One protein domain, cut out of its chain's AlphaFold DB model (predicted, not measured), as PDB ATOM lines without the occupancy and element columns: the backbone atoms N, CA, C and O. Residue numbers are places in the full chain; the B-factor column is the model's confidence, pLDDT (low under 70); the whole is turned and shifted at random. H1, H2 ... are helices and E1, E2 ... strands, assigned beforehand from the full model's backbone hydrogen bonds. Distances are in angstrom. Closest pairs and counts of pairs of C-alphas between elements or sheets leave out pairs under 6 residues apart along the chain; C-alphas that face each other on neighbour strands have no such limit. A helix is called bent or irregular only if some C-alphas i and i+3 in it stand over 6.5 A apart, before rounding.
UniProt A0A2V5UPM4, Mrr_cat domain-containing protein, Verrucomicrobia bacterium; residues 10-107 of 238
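This is residues 10 to 107 of the 238 residues of the protein "Mrr_cat domain-containing protein" of Verrucomicrobia bacterium (UniProt A0A2V5UPM4). What shape is this? H1a and H4 run side by side the same way from a small two-stranded antiparallel sheet, E1 and E2, at one end, while H2 crosses H1a. At the other end H1b turns off, and residues 38 to 51 lead back to H2. What is it made of? The printed part has 98 residues with four named helices and two named strands, in the order E1, H1, H2, H3, E2, H4. It is mostly helix and compact, with a radius of gyration of the C-alphas of 13.6 A and spans of 41, 24 and 22 A.

How do the strands pair? E1, residues 10 to 13, and E2, residues 81 to 85, are antiparallel; N 12 and O 82, 3.0 A apart, are within hydrogen-bond range. Is H1 straight? H1, residues 14 to 37, was assigned as one helix by its hydrogen bonds but is bent, with C-alphas 27 and 30 7.1 A apart. Its arms H1a, residues 14 to 27, and H1b, residues 30 to 37, are about perpendicular at 88 degrees; H1a is irregular, C-alphas 24 and 27 being 7.1 A apart. What touches H1a? H4, residues 86 to 102, touches it with residues 93 to 100 alone, the same way at a shallow tilt of 31 degrees, the closest C-alphas being those of Ile 25 and Ser 100, 5.2 A. H2, residues 52 to 63, only just touches residues 18 to 22 alone, by residue 55 alone, with 3 pairs of C-alphas within 8 A; the closest are those of Gly 22 and Leu 55, 6.1 A. H3, residues 70 to 74, touches H2, the closest C-alphas being those of Val 63 and Gly 70, 5.0 A. Are the helix backbones complete? Every O i to N i+4 pair is within hydrogen-bond range in H1b, H2 and H3, 9 of 10 in H1a and 12 of 13 in H4.

Where do the elements begin and end? E1 begins at C-alpha 10, (104.472, 10.099, 23.205), and H4 ends at C-alpha 102, (77.402, 1.980, 23.219). How long are the longer ones? H1a measures 21.4 A, H2 16.1 A and H4 24.6 A from first to last C-alpha.

How far does it reach? The two C-alphas farthest apart, of Val 10 and Gly 40, are 42.5 A apart; the printed part has no cut, and the link H1 to H2 is long. Where is confidence low? Residue 35, residues 37 to 40 and residues 101 to 107 are under 70.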
ATOM      1  N   VAL A  10     104.706   9.274  22.020       86.38
ATOM      2  CA  VAL A  10     104.472  10.099  23.205       86.38
ATOM      3  C   VAL A  10     104.829   9.294  24.443       86.38
ATOM      4  O   VAL A  10     104.405   8.145  24.585       86.38
ATOM      5  N   GLU A  11     105.591   9.915  25.341       90.25
ATOM      6  CA  GLU A  11     105.768   9.447  26.712       90.25
ATOM      7  C   GLU A  11     104.648  10.012  27.583       90.25
ATOM      8  O   GLU A  11     104.462  11.226  27.680       90.25
ATOM      9  N   ILE A  12     103.884   9.126  28.208       91.25
ATOM     10  CA  ILE A  12     102.725   9.481  29.025       91.25
ATOM     11  C   ILE A  12     102.680   8.580  30.255       91.25
ATOM     12  O   ILE A  12     103.059   7.410  30.198       91.25
ATOM     13  N   THR A  13     102.231   9.106  31.393       93.38
ATOM     14  CA  THR A  13     102.002   8.260  32.567       93.38
ATOM     15  C   THR A  13     100.698   7.488  32.421       93.38
ATOM     16  O   THR A  13      99.710   7.998  31.887       93.38
ATOM     17  N   VAL A  14     100.656   6.272  32.964       90.81
ATOM     18  CA  VAL A  14      99.426   5.468  33.039       90.81
ATOM     19  C   VAL A  14      98.306   6.259  33.720       90.81
ATOM     20  O   VAL A  14      97.176   6.243  33.248       90.81
ATOM     21  N   GLY A  15      98.618   7.019  34.774       88.75
ATOM     22  CA  GLY A  15      97.651   7.876  35.462       88.75
ATOM     23  C   GLY A  15      97.063   8.973  34.571       88.75
ATOM     24  O   GLY A  15      95.862   9.222  34.632       88.75
ATOM     25  N   HIS A  16      97.867   9.593  33.702       91.81
ATOM     26  CA  HIS A  16      97.365  10.598  32.760       91.81
ATOM     27  C   HIS A  16      96.452   9.963  31.707       91.81
ATOM     28  O   HIS A  16      95.384  10.494  31.413       91.81
ATOM     29  N   LEU A  17      96.824   8.787  31.193       91.44
ATOM     30  CA  LEU A  17      95.992   8.056  30.240       91.44
ATOM     31  C   LEU A  17      94.662   7.607  30.872       91.44
ATOM     32  O   LEU A  17      93.606   7.754  30.263       91.44
ATOM     33  N   LEU A  18      94.690   7.133  32.120       94.06
ATOM     34  CA  LEU A  18      93.491   6.795  32.893       94.06
ATOM     35  C   LEU A  18      92.596   8.017  33.145       94.06
ATOM     36  O   LEU A  18      91.376   7.906  33.035       94.06
ATOM     37  N   ALA A  19      93.171   9.187  33.432       90.88
ATOM     38  CA  ALA A  19      92.409  10.425  33.594       90.88
ATOM     39  C   ALA A  19      91.714  10.855  32.288       90.88
ATOM     40  O   ALA A  19      90.534  11.214  32.306       90.88
ATOM     41  N   GLU A  20      92.403  10.750  31.149       91.50
ATOM     42  CA  GLU A  20      91.840  11.026  29.819       91.50
ATOM     43  C   GLU A  20      90.700  10.061  29.454       91.50
ATOM     44  O   GLU A  20      89.691  10.472  28.867       91.50
ATOM     45  N   ILE A  21      90.828   8.785  29.828       93.94
ATOM     46  CA  ILE A  21      89.750   7.796  29.706       93.94
ATOM     47  C   ILE A  21      88.573   8.198  30.601       93.94
ATOM     48  O   ILE A  21      87.448   8.302  30.115       93.94
ATOM     49  N   GLY A  22      88.835   8.491  31.878       92.00
ATOM     50  CA  GLY A  22      87.833   8.905  32.861       92.00
ATOM     51  C   GLY A  22      87.003  10.103  32.396       92.00
ATOM     52  O   GLY A  22      85.775  10.067  32.460       92.00
ATOM     53  N   SER A  23      87.655  11.125  31.839       89.50
ATOM     54  CA  SER A  23      86.987  12.303  31.273       89.50
ATOM     55  C   SER A  23      85.996  11.941  30.156       89.50
ATOM     56  O   SER A  23      84.870  12.442  30.135       89.50
ATOM     57  N   ARG A  24      86.369  11.014  29.264       90.81
ATOM     58  CA  ARG A  24      85.530  10.578  28.130       90.81
ATOM     59  C   ARG A  24      84.336   9.732  28.540       90.81
ATOM     60  O   ARG A  24      83.331   9.719  27.828       90.81
ATOM     61  N   ILE A  25      84.436   9.030  29.666       88.50
ATOM     62  CA  ILE A  25      83.352   8.187  30.177       88.50
ATOM     63  C   ILE A  25      82.509   8.881  31.252       88.50
ATOM     64  O   ILE A  25      81.445   8.368  31.590       88.50
ATOM     65  N   GLN A  26      82.894  10.060  31.749       84.81
ATOM     66  CA  GLN A  26      82.149  10.787  32.786       84.81
ATOM     67  C   GLN A  26      80.672  11.002  32.407       84.81
ATOM     68  O   GLN A  26      79.784  10.758  33.219       84.81
ATOM     69  N   GLY A  27      80.395  11.386  31.155       80.06
ATOM     70  CA  GLY A  27      79.021  11.585  30.664       80.06
ATOM     71  C   GLY A  27      78.176  10.305  30.602       80.06
ATOM     72  O   GLY A  27      76.954  10.379  30.509       80.06
ATOM     73  N   SER A  28      78.816   9.138  30.682       81.19
ATOM     74  CA  SER A  28      78.193   7.813  30.616       81.19
ATOM     75  C   SER A  28      77.798   7.264  32.002       81.19
ATOM     76  O   SER A  28      76.968   6.361  32.112       81.19
ATOM     77  N   LEU A  29      78.338   7.844  33.084       83.38
ATOM     78  CA  LEU A  29      78.145   7.353  34.452       83.38
ATOM     79  C   LEU A  29      76.705   7.394  34.962       83.38
ATOM     80  O   LEU A  29      76.323   6.421  35.606       83.38
ATOM     81  N   PRO A  30      75.877   8.429  34.695       78.56
ATOM     82  CA  PRO A  30      74.497   8.433  35.182       78.56
ATOM     83  C   PRO A  30      73.719   7.197  34.723       78.56
ATOM     84  O   PRO A  30      73.026   6.565  35.511       78.56
ATOM     85  N   VAL A  31      73.921   6.802  33.464       72.94
ATOM     86  CA  VAL A  31      73.311   5.607  32.873       72.94
ATOM     87  C   VAL A  31      73.828   4.335  33.540       72.94
ATOM     88  O   VAL A  31      73.045   3.458  33.898       72.94
ATOM     89  N   ARG A  32      75.149   4.223  33.706       78.88
ATOM     90  CA  ARG A  32      75.758   3.061  34.356       78.88
ATOM     91  C   ARG A  32      75.247   2.906  35.785       78.88
ATOM     92  O   ARG A  32      74.904   1.802  36.190       78.88
ATOM     93  N   ARG A  33      75.169   4.001  36.534       81.94
ATOM     94  CA  ARG A  33      74.715   4.024  37.928       81.94
ATOM     95  C   ARG A  33      73.247   3.639  38.049       81.94
ATOM     96  O   ARG A  33      72.944   2.761  38.846       81.94
ATOM     97  N   GLU A  34      72.380   4.155  37.179       73.38
ATOM     98  CA  GLU A  34      70.983   3.703  37.081       73.38
ATOM     99  C   GLU A  34      70.899   2.180  36.857       73.38
ATOM    100  O   GLU A  34      70.121   1.485  37.510       73.38
ATOM    101  N   ALA A  35      71.756   1.626  35.992       69.19
ATOM    102  CA  ALA A  35      71.807   0.185  35.751       69.19
ATOM    103  C   ALA A  35      72.375  -0.634  36.930       69.19
ATOM    104  O   ALA A  35      71.997  -1.795  37.087       69.19
ATOM    105  N   VAL A  36      73.278  -0.070  37.743       73.00
ATOM    106  CA  VAL A  36      73.772  -0.673  39.001       73.00
ATOM    107  C   VAL A  36      72.644  -0.715  40.031       73.00
ATOM    108  O   VAL A  36      72.335  -1.780  40.562       73.00
ATOM    109  N   GLU A  37      71.973   0.418  40.246       69.75
ATOM    110  CA  GLU A  37      70.862   0.541  41.196       69.75
ATOM    111  C   GLU A  37      69.711  -0.405  40.845       69.75
ATOM    112  O   GLU A  37      69.149  -1.059  41.723       69.75
ATOM    113  N   ALA A  38      69.402  -0.557  39.551       62.03
ATOM    114  CA  ALA A  38      68.371  -1.477  39.076       62.03
ATOM    115  C   ALA A  38      68.652  -2.956  39.415       62.03
ATOM    116  O   ALA A  38      67.721  -3.765  39.437       62.03
ATOM    117  N   ARG A  39      69.910  -3.328  39.692       62.34
ATOM    118  CA  ARG A  39      70.296  -4.678  40.149       62.34
ATOM    119  C   ARG A  39      70.237  -4.841  41.665       62.34
ATOM    120  O   ARG A  39      70.415  -5.952  42.157       62.34
ATOM    121  N   GLY A  40      69.960  -3.762  42.396       69.44
ATOM    122  CA  GLY A  40      70.010  -3.722  43.854       69.44
ATOM    123  C   GLY A  40      71.406  -3.451  44.416       69.44
ATOM    124  O   GLY A  40      71.585  -3.534  45.630       69.44
ATOM    125  N   ASP A  41      72.373  -3.115  43.562       76.50
ATOM    126  CA  ASP A  41      73.716  -2.725  43.975       76.50
ATOM    127  C   ASP A  41      73.771  -1.219  44.275       76.50
ATOM    128  O   ASP A  41      73.013  -0.418  43.726       76.50
ATOM    129  N   TYR A  42      74.691  -0.812  45.150       85.31
ATOM    130  CA  TYR A  42      74.905   0.605  45.440       85.31
ATOM    131  C   TYR A  42      75.593   1.304  44.265       85.31
ATOM    132  O   TYR A  42      76.663   0.873  43.825       85.31
ATOM    133  N   ALA A  43      75.040   2.438  43.838       82.12
ATOM    134  CA  ALA A  43      75.695   3.361  42.925       82.12
ATOM    135  C   ALA A  43      75.875   4.744  43.576       82.12
ATOM    136  O   ALA A  43      75.049   5.156  44.394       82.12
ATOM    137  N   PRO A  44      76.947   5.486  43.240       88.12
ATOM    138  CA  PRO A  44      77.068   6.881  43.648       88.12
ATOM    139  C   PRO A  44      75.955   7.759  43.041       88.12
ATOM    140  O   PRO A  44      75.396   7.399  42.005       88.12
ATOM    141  N   PRO A  45      75.685   8.955  43.601       85.00
ATOM    142  CA  PRO A  45      74.759   9.920  43.004       85.00
ATOM    143  C   PRO A  45      75.109  10.269  41.543       85.00
ATOM    144  O   PRO A  45      76.286  10.227  41.175       85.00
ATOM    145  N   PRO A  46      74.141  10.660  40.689       73.38
ATOM    146  CA  PRO A  46      74.379  10.899  39.259       73.38
ATOM    147  C   PRO A  46      75.457  11.946  38.940       73.38
ATOM    148  O   PRO A  46      76.158  11.831  37.939       73.38
ATOM    149  N   ASP A  47      75.602  12.953  39.795       81.44
ATOM    150  CA  ASP A  47      76.553  14.061  39.687       81.44
ATOM    151  C   ASP A  47      77.906  13.780  40.363       81.44
ATOM    152  O   ASP A  47      78.833  14.589  40.268       81.44
ATOM    153  N   TYR A  48      78.061  12.621  41.009       87.12
ATOM    154  CA  TYR A  48      79.310  12.246  41.662       87.12
ATOM    155  C   TYR A  48      80.432  12.043  40.620       87.12
ATOM    156  O   TYR A  48      80.194  11.414  39.580       87.12
ATOM    157  N   PRO A  49      81.668  12.519  40.858       90.00
ATOM    158  CA  PRO A  49      82.794  12.255  39.961       90.00
ATOM    159  C   PRO A  49      83.002  10.757  39.723       90.00
ATOM    160  O   PRO A  49      82.586   9.933  40.542       90.00
ATOM    161  N   ILE A  50      83.651  10.387  38.617       91.94
ATOM    162  CA  ILE A  50      84.047   8.993  38.419       91.94
ATOM    163  C   ILE A  50      84.870   8.491  39.607       91.94
ATOM    164  O   ILE A  50      85.821   9.136  40.051       91.94
ATOM    165  N   THR A  51      84.505   7.327  40.131       91.44
ATOM    166  CA  THR A  51      85.288   6.673  41.176       91.44
ATOM    167  C   THR A  51      86.438   5.868  40.565       91.44
ATOM    168  O   THR A  51      86.318   5.359  39.447       91.44
ATOM    169  N   PRO A  52      87.544   5.655  41.302       89.56
ATOM    170  CA  PRO A  52      88.607   4.760  40.849       89.56
ATOM    171  C   PRO A  52      88.105   3.347  40.529       89.56
ATOM    172  O   PRO A  52      88.596   2.724  39.595       89.56
ATOM    173  N   ALA A  53      87.111   2.849  41.273       87.75
ATOM    174  CA  ALA A  53      86.506   1.542  41.029       87.75
ATOM    175  C   ALA A  53      85.737   1.502  39.700       87.75
ATOM    176  O   ALA A  53      85.922   0.568  38.922       87.75
ATOM    177  N   GLU A  54      84.934   2.532  39.405       88.75
ATOM    178  CA  GLU A  54      84.234   2.647  38.120       88.75
ATOM    179  C   GLU A  54      85.234   2.725  36.958       88.75
ATOM    180  O   GLU A  54      85.129   1.974  35.993       88.75
ATOM    181  N   LEU A  55      86.267   3.561  37.078       91.06
ATOM    182  CA  LEU A  55      87.296   3.677  36.046       91.06
ATOM    183  C   LEU A  55      88.030   2.348  35.808       91.06
ATOM    184  O   LEU A  55      88.226   1.947  34.664       91.06
ATOM    185  N   ARG A  56      88.413   1.641  36.879       88.50
ATOM    186  CA  ARG A  56      89.087   0.334  36.791       88.50
ATOM    187  C   ARG A  56      88.199  -0.718  36.137       88.50
ATOM    188  O   ARG A  56      88.696  -1.487  35.321       88.50
ATOM    189  N   SER A  57      86.912  -0.745  36.475       85.25
ATOM    190  CA  SER A  57      85.960  -1.692  35.893       85.25
ATOM    191  C   SER A  57      85.784  -1.444  34.393       85.25
ATOM    192  O   SER A  57      85.906  -2.390  33.622       85.25
ATOM    193  N   PHE A  58      85.625  -0.185  33.963       87.31
ATOM    194  CA  PHE A  58      85.562   0.154  32.536       87.31
ATOM    195  C   PHE A  58      86.807  -0.313  31.788       87.31
ATOM    196  O   PHE A  58      86.717  -0.990  30.770       87.31
ATOM    197  N   VAL A  59      87.984   0.043  32.304       89.19
ATOM    198  CA  VAL A  59      89.262  -0.301  31.678       89.19
ATOM    199  C   VAL A  59      89.426  -1.821  31.603       89.19
ATOM    200  O   VAL A  59      89.834  -2.331  30.566       89.19
ATOM    201  N   SER A  60      89.047  -2.552  32.655       84.94
ATOM    202  CA  SER A  60      89.089  -4.016  32.667       84.94
ATOM    203  C   SER A  60      88.249  -4.647  31.566       84.94
ATOM    204  O   SER A  60      88.719  -5.584  30.936       84.94
ATOM    205  N   GLU A  61      87.033  -4.163  31.332       79.50
ATOM    206  CA  GLU A  61      86.168  -4.679  30.264       79.50
ATOM    207  C   GLU A  61      86.639  -4.235  28.874       79.50
ATOM    208  O   GLU A  61      86.470  -4.954  27.893       79.50
ATOM    209  N   PHE A  62      87.205  -3.033  28.776       81.88
ATOM    210  CA  PHE A  62      87.484  -2.393  27.497       81.88
ATOM    211  C   PHE A  62      88.824  -2.809  26.878       81.88
ATOM    212  O   PHE A  62      88.918  -2.915  25.658       81.88
ATOM    213  N   VAL A  63      89.862  -3.030  27.695       83.38
ATOM    214  CA  VAL A  63      91.221  -3.335  27.206       83.38
ATOM    215  C   VAL A  63      91.731  -4.724  27.596       83.38
ATOM    216  O   VAL A  63      92.917  -4.989  27.407       83.38
ATOM    217  N   SER A  64      90.881  -5.617  28.126       76.50
ATOM    218  CA  SER A  64      91.281  -6.981  28.531       76.50
ATOM    219  C   SER A  64      92.018  -7.744  27.435       76.50
ATOM    220  O   SER A  64      92.997  -8.430  27.717       76.50
ATOM    221  N   ASP A  65      91.565  -7.579  26.193       73.06
ATOM    222  CA  ASP A  65      92.110  -8.256  25.017       73.06
ATOM    223  C   ASP A  65      92.959  -7.321  24.137       73.06
ATOM    224  O   ASP A  65      93.367  -7.704  23.039       73.06
ATOM    225  N   ASP A  66      93.238  -6.091  24.593       78.62
ATOM    226  CA  ASP A  66      94.047  -5.133  23.838       78.62
ATOM    227  C   ASP A  66      95.548  -5.439  24.023       78.62
ATOM    228  O   ASP A  66      96.087  -5.299  25.129       78.62
ATOM    229  N   PRO A  67      96.266  -5.820  22.950       79.56
ATOM    230  CA  PRO A  67      97.661  -6.238  23.048       79.56
ATOM    231  C   PRO A  67      98.633  -5.077  23.297       79.56
ATOM    232  O   PRO A  67      99.789  -5.317  23.643       79.56
ATOM    233  N   PHE A  68      98.202  -3.828  23.105       81.94
ATOM    234  CA  PHE A  68      99.032  -2.641  23.290       81.94
ATOM    235  C   PHE A  68      98.834  -2.029  24.672       81.94
ATOM    236  O   PHE A  68      99.806  -1.652  25.323       81.94
ATOM    237  N   PHE A  69      97.586  -1.938  25.126       87.44
ATOM    238  CA  PHE A  69      97.221  -1.179  26.318       87.44
ATOM    239  C   PHE A  69      96.830  -2.045  27.514       87.44
ATOM    240  O   PHE A  69      96.877  -1.538  28.636       87.44
ATOM    241  N   GLY A  70      96.502  -3.326  27.313       86.38
ATOM    242  CA  GLY A  70      96.024  -4.221  28.369       86.38
ATOM    243  C   GLY A  70      96.979  -4.300  29.561       86.38
ATOM    244  O   GLY A  70      96.606  -3.938  30.674       86.38
ATOM    245  N   ASP A  71      98.245  -4.675  29.344       88.25
ATOM    246  CA  ASP A  71      99.228  -4.725  30.441       88.25
ATOM    247  C   ASP A  71      99.417  -3.345  31.093       88.25
ATOM    248  O   ASP A  71      99.324  -3.205  32.313       88.25
ATOM    249  N   ALA A  72      99.613  -2.304  30.279       88.56
ATOM    250  CA  ALA A  72      99.877  -0.951  30.758       88.56
ATOM    251  C   ALA A  72      98.765  -0.409  31.669       88.56
ATOM    252  O   ALA A  72      99.054   0.163  32.718       88.56
ATOM    253  N   LEU A  73      97.502  -0.581  31.285       90.50
ATOM    254  CA  LEU A  73      96.367   0.005  31.994       90.50
ATOM    255  C   LEU A  73      95.825  -0.888  33.120       90.50
ATOM    256  O   LEU A  73      95.279  -0.365  34.095       90.50
ATOM    257  N   LEU A  74      95.985  -2.212  33.017       88.75
ATOM    258  CA  LEU A  74      95.446  -3.158  34.000       88.75
ATOM    259  C   LEU A  74      96.433  -3.486  35.119       88.75
ATOM    260  O   LEU A  74      96.011  -3.659  36.262       88.75
ATOM    261  N   THR A  75      97.733  -3.569  34.821       88.31
ATOM    262  CA  THR A  75      98.722  -4.115  35.770       88.31
ATOM    263  C   THR A  75      99.671  -3.060  36.329       88.31
ATOM    264  O   THR A  75     100.176  -3.205  37.449       88.31
ATOM    265  N   ARG A  76      99.940  -1.984  35.579       90.69
ATOM    266  CA  ARG A  76     100.954  -0.994  35.963       90.69
ATOM    267  C   ARG A  76     100.408   0.051  36.933       90.69
ATOM    268  O   ARG A  76      99.220   0.357  36.999       90.69
ATOM    269  N   ARG A  77     101.329   0.622  37.714       91.62
ATOM    270  CA  ARG A  77     101.039   1.739  38.624       91.62
ATOM    271  C   ARG A  77     100.811   3.019  37.826       91.62
ATOM    272  O   ARG A  77     101.436   3.217  36.795       91.62
ATOM    273  N   GLU A  78     100.012   3.934  38.361       90.81
ATOM    274  CA  GLU A  78      99.684   5.207  37.700       90.81
ATOM    275  C   GLU A  78     100.908   6.089  37.411       90.81
ATOM    276  O   GLU A  78     100.925   6.823  36.428       90.81
ATOM    277  N   SER A  79     101.963   5.984  38.222       92.12
ATOM    278  CA  SER A  79     103.228   6.695  38.009       92.12
ATOM    279  C   SER A  79     104.111   6.080  36.916       92.12
ATOM    280  O   SER A  79     105.169   6.627  36.619       92.12
ATOM    281  N   TYR A  80     103.746   4.916  36.372       91.62
ATOM    282  CA  TYR A  80     104.517   4.246  35.331       91.62
ATOM    283  C   TYR A  80     104.403   5.023  34.017       91.62
ATOM    284  O   TYR A  80     103.300   5.395  33.618       91.62
ATOM    285  N   VAL A  81     105.536   5.277  33.365       90.25
ATOM    286  CA  VAL A  81     105.597   5.961  32.068       90.25
ATOM    287  C   VAL A  81     105.608   4.913  30.968       90.25
ATOM    288  O   VAL A  81     106.374   3.953  31.024       90.25
ATOM    289  N   VAL A  82     104.754   5.112  29.973       88.50
ATOM    290  CA  VAL A  82     104.663   4.293  28.767       88.50
ATOM    291  C   VAL A  82     104.950   5.152  27.549       88.50
ATOM    292  O   VAL A  82     104.585   6.326  27.504       88.50
ATOM    293  N   THR A  83     105.590   4.544  26.555       91.06
ATOM    294  CA  THR A  83     105.870   5.177  25.268       91.06
ATOM    295  C   THR A  83     105.060   4.468  24.199       91.06
ATOM    296  O   THR A  83     105.303   3.295  23.912       91.06
ATOM    297  N   PHE A  84     104.106   5.172  23.597       86.75
ATOM    298  CA  PHE A  84     103.280   4.633  22.517       86.75
ATOM    299  C   PHE A  84     103.343   5.525  21.281       86.75
ATOM    300  O   PHE A  84     103.464   6.745  21.416       86.75
ATOM    301  N   PRO A  85     103.202   4.957  20.069       89.69
ATOM    302  CA  PRO A  85     102.893   5.746  18.885       89.69
ATOM    303  C   PRO A  85     101.648   6.604  19.131       89.69
ATOM    304  O   PRO A  85     100.621   6.087  19.573       89.69
ATOM    305  N   THR A  86     101.716   7.893  18.798       86.50
ATOM    306  CA  THR A  86     100.610   8.851  18.996       86.50
ATOM    307  C   THR A  86      99.313   8.341  18.364       86.50
ATOM    308  O   THR A  86      98.249   8.379  18.973       86.50
ATOM    309  N   VAL A  87      99.426   7.724  17.182       84.88
ATOM    310  CA  VAL A  87      98.310   7.099  16.458       84.88
ATOM    311  C   VAL A  87      97.567   6.029  17.270       84.88
ATOM    312  O   VAL A  87      96.350   5.912  17.136       84.88
ATOM    313  N   HIS A  88      98.259   5.264  18.121       88.56
ATOM    314  CA  HIS A  88      97.622   4.247  18.963       88.56
ATOM    315  C   HIS A  88      96.875   4.886  20.132       88.56
ATOM    316  O   HIS A  88      95.771   4.450  20.446       88.56
ATOM    317  N   ILE A  89      97.434   5.939  20.741       87.31
ATOM    318  CA  ILE A  89      96.749   6.694  21.802       87.31
ATOM    319  C   ILE A  89      95.474   7.330  21.242       87.31
ATOM    320  O   ILE A  89      94.398   7.170  21.812       87.31
ATOM    321  N   ASP A  90      95.562   7.980  20.082       87.69
ATOM    322  CA  ASP A  90      94.400   8.596  19.443       87.69
ATOM    323  C   ASP A  90      93.329   7.564  19.071       87.69
ATOM    324  O   ASP A  90      92.132   7.819  19.215       87.69
ATOM    325  N   ALA A  91      93.744   6.392  18.577       86.81
ATOM    326  CA  ALA A  91      92.831   5.297  18.269       86.81
ATOM    327  C   ALA A  91      92.136   4.775  19.531       86.81
ATOM    328  O   ALA A  91      90.913   4.650  19.524       86.81
ATOM    329  N   LEU A  92      92.885   4.555  20.615       89.50
ATOM    330  CA  LEU A  92      92.336   4.154  21.908       89.50
ATOM    331  C   LEU A  92      91.295   5.165  22.393       89.50
ATOM    332  O   LEU A  92      90.161   4.793  22.679       89.50
ATOM    333  N   LEU A  93      91.651   6.449  22.446       89.25
ATOM    334  CA  LEU A  93      90.775   7.497  22.968       89.25
ATOM    335  C   LEU A  93      89.512   7.684  22.118       89.25
ATOM    336  O   LEU A  93      88.442   7.931  22.675       89.25
ATOM    337  N   ARG A  94      89.596   7.514  20.790       86.00
ATOM    338  CA  ARG A  94      88.407   7.464  19.921       86.00
ATOM    339  C   ARG A  94      87.525   6.262  20.243       86.00
ATOM    340  O   ARG A  94      86.322   6.437  20.420       86.00
ATOM    341  N   SER A  95      88.108   5.071  20.360       83.00
ATOM    342  CA  SER A  95      87.358   3.853  20.679       83.00
ATOM    343  C   SER A  95      86.703   3.933  22.061       83.00
ATOM    344  O   SER A  95      85.554   3.530  22.204       83.00
ATOM    345  N   VAL A  96      87.373   4.535  23.051       86.31
ATOM    346  CA  VAL A  96      86.804   4.829  24.379       86.31
ATOM    347  C   VAL A  96      85.603   5.763  24.267       86.31
ATOM    348  O   VAL A  96      84.572   5.493  24.875       86.31
ATOM    349  N   SER A  97      85.692   6.839  23.478       81.19
ATOM    350  CA  SER A  97      84.557   7.745  23.252       81.19
ATOM    351  C   SER A  97      83.376   7.062  22.557       81.19
ATOM    352  O   SER A  97      82.231   7.352  22.880       81.19
ATOM    353  N   THR A  98      83.621   6.145  21.620       74.88
ATOM    354  CA  THR A  98      82.544   5.352  21.005       74.88
ATOM    355  C   THR A  98      81.943   4.369  22.009       74.88
ATOM    356  O   THR A  98      80.723   4.255  22.124       74.88
ATOM    357  N   ALA A  99      82.786   3.682  22.777       70.19
ATOM    358  CA  ALA A  99      82.353   2.727  23.784       70.19
ATOM    359  C   ALA A  99      81.574   3.393  24.921       70.19
ATOM    360  O   ALA A  99      80.589   2.826  25.390       70.19
ATOM    361  N   SER A 100      81.927   4.614  25.322       73.88
ATOM    362  CA  SER A 100      81.205   5.349  26.368       73.88
ATOM    363  C   SER A 100      79.744   5.645  26.013       73.88
ATOM    364  O   SER A 100      78.961   5.986  26.896       73.88
ATOM    365  N   LEU A 101      79.358   5.479  24.744       65.56
ATOM    366  CA  LEU A 101      77.993   5.649  24.256       65.56
ATOM    367  C   LEU A 101      77.251   4.321  24.007       65.56
ATOM    368  O   LEU A 101      76.020   4.317  23.996       65.56
ATOM    369  N   HIS A 102      77.969   3.208  23.805       55.31
ATOM    370  CA  HIS A 102      77.402   1.980  23.219       55.31
ATOM    371  C   HIS A 102      77.898   0.658  23.835       55.31
ATOM    372  O   HIS A 102      77.478  -0.407  23.394       55.31
ATOM    373  N   SER A 103      78.810   0.690  24.810       58.09
ATOM    374  CA  SER A 103      79.455  -0.529  25.327       58.09
ATOM    375  C   SER A 103      78.686  -1.220  26.453       58.09
ATOM    376  O   SER A 103      77.850  -0.619  27.135       58.09
ATOM    377  N   ASN A 104      79.036  -2.492  26.680       55.53
ATOM    378  CA  ASN A 104      78.494  -3.316  27.762       55.53
ATOM    379  C   ASN A 104      78.715  -2.707  29.158       55.53
ATOM    380  O   ASN A 104      77.880  -2.868  30.051       55.53
ATOM    381  N   TRP A 105      79.751  -1.883  29.288       65.75
ATOM    382  CA  TRP A 105      80.038  -1.063  30.456       65.75
ATOM    383  C   TRP A 105      78.862  -0.223  30.949       65.75
ATOM    384  O   TRP A 105      78.718  -0.044  32.151       65.75
ATOM    385  N   LEU A 106      78.007   0.304  30.064       59.09
ATOM    386  CA  LEU A 106      76.897   1.195  30.435       59.09
ATOM    387  C   LEU A 106      75.774   0.510  31.229       59.09
ATOM    388  O   LEU A 106      74.777   1.147  31.559       59.09
ATOM    389  N   GLY A 107      75.925  -0.777  31.538       53.34
ATOM    390  CA  GLY A 107      74.908  -1.576  32.208       53.34
ATOM    391  C   GLY A 107      74.498  -2.834  31.450       53.34
ATOM    392  O   GLY A 107      73.619  -3.539  31.942       53.34
TER     393      GLY A 107